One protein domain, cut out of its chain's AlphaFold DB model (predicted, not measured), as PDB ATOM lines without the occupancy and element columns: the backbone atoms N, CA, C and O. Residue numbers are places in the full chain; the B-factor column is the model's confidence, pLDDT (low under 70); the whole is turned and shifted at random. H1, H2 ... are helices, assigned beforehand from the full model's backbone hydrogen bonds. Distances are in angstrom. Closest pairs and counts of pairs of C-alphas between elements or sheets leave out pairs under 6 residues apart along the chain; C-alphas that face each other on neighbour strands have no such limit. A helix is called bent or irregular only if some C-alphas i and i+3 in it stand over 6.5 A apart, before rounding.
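AT A GLANCE: This is residues 36 to 81 of the 205 residues of the protein "LysR_substrate domain-containing protein" of Rhodospirillales bacterium (UniProt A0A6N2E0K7). One long helix, H2, makes the length of the model, and a loop at its first end folds the chain back to a short, rough helix, H1, beside its first half. Residues 64 to 81, of which 64 to 79 belong to H2, stick out free. The printed part has 46 residues with two named helices, H1 then H2, and no named strand: all helix. It is extended, a rod of 50 by 15 by 15 A, with a radius of gyration of the C-alphas of 15.3 A.

IN THESE COORDINATES: H2, residues 52 to 79, runs 40.6 A from C-alpha 52 at (-3.833, -47.729, -33.921) to C-alpha 79 at (-12.271, -51.746, 5.616). H1, residues 36 to 41, begins at C-alpha 36 (-14.526, -46.934, -23.195) and is 9.9 A long; it is only just irregular, with C-alphas 37 and 40 7.0 A apart.

HOW THE PARTS SIT: H1 and H2 form a helical hairpin, opposite ways at a shallow tilt of 25 degrees. They only just touch, with 3 pairs of C-alphas within 8 A, and H2 does so with residues 55 to 62 alone; the closest C-alphas, of Val 36 and Met 62, are 7.2 A apart. In H2 every O i to N i+4 pair is within hydrogen-bond range; in H1 0 of 2 are, beside 2 of 3 O i to N i+3 pairs.

THE WHOLE: The two C-alphas farthest apart, of Asn 46 and Gln 81, are 50.3 A apart. The printed part has no cut, and the link of 10 residues is short. Mean pLDDT of the printed part is 76.9, with residues 36 to 40 and 76 to 81 under 70.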
ATOM      1  N   VAL A  36     -14.877 -45.952 -22.145       55.88
ATOM      2  CA  VAL A  36     -14.526 -46.934 -23.195       55.88
ATOM      3  C   VAL A  36     -15.435 -46.776 -24.417       55.88
ATOM      4  O   VAL A  36     -14.968 -46.857 -25.545       55.88
ATOM      5  N   GLN A  37     -16.718 -46.468 -24.198       59.81
ATOM      6  CA  GLN A  37     -17.691 -46.201 -25.266       59.81
ATOM      7  C   GLN A  37     -17.417 -44.881 -26.006       59.81
ATOM      8  O   GLN A  37     -17.929 -44.674 -27.098       59.81
ATOM      9  N   HIS A  38     -16.622 -43.984 -25.417       65.38
ATOM     10  CA  HIS A  38     -16.273 -42.689 -25.998       65.38
ATOM     11  C   HIS A  38     -14.915 -42.700 -26.713       65.38
ATOM     12  O   HIS A  38     -14.532 -41.694 -27.310       65.38
ATOM     13  N   LEU A  39     -14.184 -43.822 -26.677       66.25
ATOM     14  CA  LEU A  39     -12.852 -43.936 -27.273       66.25
ATOM     15  C   LEU A  39     -12.889 -43.755 -28.794       66.25
ATOM     16  O   LEU A  39     -12.039 -43.072 -29.358       66.25
ATOM     17  N   ASP A  40     -13.920 -44.307 -29.435       68.88
ATOM     18  CA  ASP A  40     -14.094 -44.257 -30.891       68.88
ATOM     19  C   ASP A  40     -14.442 -42.842 -31.390       68.88
ATOM     20  O   ASP A  40     -14.229 -42.509 -32.562       68.88
ATOM     21  N   SER A  41     -14.921 -41.970 -30.497       72.31
ATOM     22  CA  SER A  41     -15.150 -40.545 -30.765       72.31
ATOM     23  C   SER A  41     -13.948 -39.652 -30.456       72.31
ATOM     24  O   SER A  41     -13.973 -38.477 -30.818       72.31
ATOM     25  N   VAL A  42     -12.881 -40.173 -29.836       76.44
ATOM     26  CA  VAL A  42     -11.673 -39.382 -29.566       76.44
ATOM     27  C   VAL A  42     -11.001 -39.012 -30.887       76.44
ATOM     28  O   VAL A  42     -10.885 -39.825 -31.811       76.44
ATOM     29  N   ARG A  43     -10.562 -37.760 -30.982       79.25
ATOM     30  CA  ARG A  43      -9.795 -37.221 -32.105       79.25
ATOM     31  C   ARG A  43      -8.531 -36.552 -31.577       79.25
ATOM     32  O   ARG A  43      -8.513 -36.051 -30.454       79.25
ATOM     33  N   ALA A  44      -7.469 -36.576 -32.372       72.94
ATOM     34  CA  ALA A  44      -6.249 -35.823 -32.117       72.94
ATOM     35  C   ALA A  44      -6.481 -34.318 -32.351       72.94
ATOM     36  O   ALA A  44      -7.503 -33.916 -32.907       72.94
ATOM     37  N   ALA A  45      -5.519 -33.478 -31.957       72.19
ATOM     38  CA  ALA A  45      -5.622 -32.017 -32.081       72.19
ATOM     39  C   ALA A  45      -5.855 -31.528 -33.526       72.19
ATOM     40  O   ALA A  45      -6.413 -30.458 -33.737       72.19
ATOM     41  N   ASN A  46      -5.471 -32.330 -34.521       77.94
ATOM     42  CA  ASN A  46      -5.695 -32.078 -35.945       77.94
ATOM     43  C   ASN A  46      -7.040 -32.631 -36.472       77.94
ATOM     44  O   ASN A  46      -7.253 -32.675 -37.680       77.94
ATOM     45  N   GLY A  47      -7.923 -33.113 -35.593       77.81
ATOM     46  CA  GLY A  47      -9.228 -33.677 -35.944       77.81
ATOM     47  C   GLY A  47      -9.199 -35.112 -36.484       77.81
ATOM     48  O   GLY A  47     -10.262 -35.686 -36.716       77.81
ATOM     49  N   GLN A  48      -8.026 -35.729 -36.658       79.31
ATOM     50  CA  GLN A  48      -7.914 -37.109 -37.139       79.31
ATOM     51  C   GLN A  48      -8.146 -38.128 -36.019       79.31
ATOM     52  O   GLN A  48      -7.972 -37.838 -34.833       79.31
ATOM     53  N   ALA A  49      -8.538 -39.347 -36.391       78.06
ATOM     54  CA  ALA A  49      -8.587 -40.452 -35.443       78.06
ATOM     55  C   ALA A  49      -7.175 -40.747 -34.890       78.06
ATOM     56  O   ALA A  49      -6.193 -40.639 -35.632       78.06
ATOM     57  N   PRO A  50      -7.046 -41.109 -33.602       81.00
ATOM     58  CA  PRO A  50      -5.766 -41.506 -33.039       81.00
ATOM     59  C   PRO A  50      -5.203 -42.731 -33.769       81.00
ATOM     60  O   PRO A  50      -5.942 -43.585 -34.258       81.00
ATOM     61  N   SER A  51      -3.873 -42.830 -33.829       85.44
ATOM     62  CA  SER A  51      -3.213 -43.980 -34.448       85.44
ATOM     63  C   SER A  51      -3.618 -45.289 -33.758       85.44
ATOM     64  O   SER A  51      -4.009 -45.304 -32.585       85.44
ATOM     65  N   ALA A  52      -3.489 -46.415 -34.466       85.00
ATOM     66  CA  ALA A  52      -3.833 -47.729 -33.921       85.00
ATOM     67  C   ALA A  52      -3.073 -48.039 -32.616       85.00
ATOM     68  O   ALA A  52      -3.667 -48.528 -31.657       85.00
ATOM     69  N   ASN A  53      -1.786 -47.676 -32.543       87.94
ATOM     70  CA  ASN A  53      -0.967 -47.861 -31.344       87.94
ATOM     71  C   ASN A  53      -1.462 -46.994 -30.171       87.94
ATOM     72  O   ASN A  53      -1.651 -47.502 -29.066       87.94
ATOM     73  N   THR A  54      -1.757 -45.712 -30.414       84.31
ATOM     74  CA  THR A  54      -2.299 -44.812 -29.384       84.31
ATOM     75  C   THR A  54      -3.647 -45.308 -28.866       84.31
ATOM     76  O   THR A  54      -3.882 -45.321 -27.659       84.31
ATOM     77  N   THR A  55      -4.515 -45.768 -29.767       85.00
ATOM     78  CA  THR A  55      -5.834 -46.312 -29.424       85.00
ATOM     79  C   THR A  55      -5.702 -47.557 -28.545       85.00
ATOM     80  O   THR A  55      -6.366 -47.664 -27.516       85.00
ATOM     81  N   GLU A  56      -4.791 -48.467 -28.889       86.94
ATOM     82  CA  GLU A  56      -4.531 -49.675 -28.105       86.94
ATOM     83  C   GLU A  56      -3.927 -49.361 -26.727       86.94
ATOM     84  O   GLU A  56      -4.338 -49.925 -25.710       86.94
ATOM     85  N   ARG A  57      -3.011 -48.387 -26.655       87.62
ATOM     86  CA  ARG A  57      -2.460 -47.900 -25.384       87.62
ATOM     87  C   ARG A  57      -3.542 -47.304 -24.482       87.62
ATOM     88  O   ARG A  57      -3.551 -47.589 -23.284       87.62
ATOM     89  N   LEU A  58      -4.464 -46.515 -25.038       85.44
ATOM     90  CA  LEU A  58      -5.591 -45.950 -24.293       85.44
ATOM     91  C   LEU A  58      -6.523 -47.047 -23.762       85.44
ATOM     92  O   LEU A  58      -6.877 -47.016 -22.585       85.44
ATOM     93  N   ARG A  59      -6.854 -48.061 -24.576       85.00
ATOM     94  CA  ARG A  59      -7.660 -49.213 -24.125       85.00
ATOM     95  C   ARG A  59      -7.031 -49.913 -22.922       85.00
ATOM     96  O   ARG A  59      -7.728 -50.164 -21.940       85.00
ATOM     97  N   ARG A  60      -5.716 -50.166 -22.958       89.38
ATOM     98  CA  ARG A  60      -4.980 -50.784 -21.841       89.38
ATOM     99  C   ARG A  60      -5.008 -49.931 -20.577       89.38
ATOM    100  O   ARG A  60      -5.344 -50.447 -19.516       89.38
ATOM    101  N   LEU A  61      -4.719 -48.633 -20.690       87.12
ATOM    102  CA  LEU A  61      -4.754 -47.712 -19.547       87.12
ATOM    103  C   LEU A  61      -6.143 -47.649 -18.903       87.12
ATOM    104  O   LEU A  61      -6.264 -47.599 -17.683       87.12
ATOM    105  N   MET A  62      -7.201 -47.697 -19.706       85.38
ATOM    106  CA  MET A  62      -8.572 -47.665 -19.196       85.38
ATOM    107  C   MET A  62      -8.990 -48.979 -18.544       85.38
ATOM    108  O   MET A  62      -9.670 -48.951 -17.518       85.38
ATOM    109  N   ALA A  63      -8.562 -50.119 -19.093       85.12
ATOM    110  CA  ALA A  63      -8.738 -51.418 -18.451       85.12
ATOM    111  C   ALA A  63      -8.014 -51.460 -17.095       85.12
ATOM    112  O   ALA A  63      -8.617 -51.834 -16.089       85.12
ATOM    113  N   GLN A  64      -6.771 -50.971 -17.048       85.69
ATOM    114  CA  GLN A  64      -5.993 -50.858 -15.816       85.69
ATOM    115  C   GLN A  64      -6.672 -49.932 -14.797       85.69
ATOM    116  O   GLN A  64      -6.827 -50.303 -13.638       85.69
ATOM    117  N   HIS A  65      -7.142 -48.753 -15.217       84.50
ATOM    118  CA  HIS A  65      -7.852 -47.834 -14.327       84.50
ATOM    119  C   HIS A  65      -9.131 -48.467 -13.765       84.50
ATOM    120  O   HIS A  65      -9.446 -48.291 -12.585       84.50
ATOM    121  N   ARG A  66      -9.887 -49.208 -14.584       83.50
ATOM    122  CA  ARG A  66     -11.081 -49.924 -14.122       83.50
ATOM    123  C   ARG A  66     -10.723 -50.949 -13.050       83.50
ATOM    124  O   ARG A  66     -11.355 -50.936 -11.999       83.50
ATOM    125  N   GLN A  67      -9.699 -51.764 -13.295       87.12
ATOM    126  CA  GLN A  67      -9.221 -52.754 -12.333       87.12
ATOM    127  C   GLN A  67      -8.785 -52.095 -11.020       87.12
ATOM    128  O   GLN A  67      -9.227 -52.519  -9.958       87.12
ATOM    129  N   LEU A  68      -8.002 -51.013 -11.078       83.00
ATOM    130  CA  LEU A  68      -7.592 -50.259  -9.888       83.00
ATOM    131  C   LEU A  68      -8.795 -49.700  -9.120       83.00
ATOM    132  O   LEU A  68      -8.823 -49.738  -7.897       83.00
ATOM    133  N   THR A  69      -9.820 -49.219  -9.827       81.62
ATOM    134  CA  THR A  69     -11.047 -48.711  -9.192       81.62
ATOM    135  C   THR A  69     -11.827 -49.829  -8.495       81.62
ATOM    136  O   THR A  69     -12.378 -49.617  -7.417       81.62
ATOM    137  N   GLU A  70     -11.898 -51.014  -9.102       84.38
ATOM    138  CA  GLU A  70     -12.537 -52.192  -8.505       84.38
ATOM    139  C   GLU A  70     -11.747 -52.687  -7.282       84.38
ATOM    140  O   GLU A  70     -12.350 -52.963  -6.248       84.38
ATOM    141  N   GLN A  71     -10.412 -52.697  -7.353       81.88
ATOM    142  CA  GLN A  71      -9.536 -53.013  -6.222       81.88
ATOM    143  C   GLN A  71      -9.693 -52.016  -5.069       81.88
ATOM    144  O   GLN A  71      -9.840 -52.440  -3.927       81.88
ATOM    145  N   LEU A  72      -9.727 -50.710  -5.355       77.62
ATOM    146  CA  LEU A  72      -9.956 -49.680  -4.338       77.62
ATOM    147  C   LEU A  72     -11.303 -49.873  -3.641       77.62
ATOM    148  O   LEU A  72     -11.347 -49.880  -2.416       77.62
ATOM    149  N   ARG A  73     -12.381 -50.138  -4.394       74.25
ATOM    150  CA  ARG A  73     -13.683 -50.453  -3.784       74.25
ATOM    151  C   ARG A  73     -13.648 -51.713  -2.932       74.25
ATOM    152  O   ARG A  73     -14.321 -51.755  -1.912       74.25
ATOM    153  N   ALA A  74     -12.920 -52.745  -3.354       72.38
ATOM    154  CA  ALA A  74     -12.791 -53.970  -2.574       72.38
ATOM    155  C   ALA A  74     -12.040 -53.716  -1.258       72.38
ATOM    156  O   ALA A  74     -12.469 -54.199  -0.215       72.38
ATOM    157  N   ILE A  75     -10.974 -52.910  -1.293       73.25
ATOM    158  CA  ILE A  75     -10.232 -52.477  -0.101       73.25
ATOM    159  C   ILE A  75     -11.134 -51.647   0.818       73.25
ATOM    160  O   ILE A  75     -11.187 -51.904   2.015       73.25
ATOM    161  N   GLU A  76     -11.869 -50.679   0.273       68.88
ATOM    162  CA  GLU A  76     -12.811 -49.855   1.037       68.88
ATOM    163  C   GLU A  76     -13.928 -50.701   1.662       68.88
ATOM    164  O   GLU A  76     -14.234 -50.518   2.834       68.88
ATOM    165  N   ALA A  77     -14.492 -51.665   0.930       65.75
ATOM    166  CA  ALA A  77     -15.520 -52.572   1.443       65.75
ATOM    167  C   ALA A  77     -14.984 -53.511   2.537       65.75
ATOM    168  O   ALA A  77     -15.660 -53.729   3.540       65.75
ATOM    169  N   ALA A  78     -13.759 -54.025   2.379       62.84
ATOM    170  CA  ALA A  78     -13.088 -54.818   3.406       62.84
ATOM    171  C   ALA A  78     -12.755 -53.979   4.652       62.84
ATOM    172  O   ALA A  78     -12.849 -54.477   5.767       62.84
ATOM    173  N   ARG A  79     -12.429 -52.688   4.491       59.28
ATOM    174  CA  ARG A  79     -12.271 -51.746   5.616       59.28
ATOM    175  C   ARG A  79     -13.601 -51.381   6.276       59.28
ATOM    176  O   ARG A  79     -13.643 -51.168   7.480       59.28
ATOM    177  N   GLN A  80     -14.686 -51.315   5.504       53.94
ATOM    178  CA  GLN A  80     -16.042 -51.069   6.001       53.94
ATOM    179  C   GLN A  80     -16.636 -52.261   6.755       53.94
ATOM    180  O   GLN A  80     -17.686 -52.095   7.378       53.94
ATOM    181  N   GLN A  81     -15.984 -53.432   6.775       54.28
ATOM    182  CA  GLN A  81     -16.188 -54.407   7.850       54.28
ATOM    183  C   GLN A  81     -15.670 -53.781   9.142       54.28
ATOM    184  O   GLN A  81     -14.507 -53.828   9.519       54.28
TER     185      GLN A  81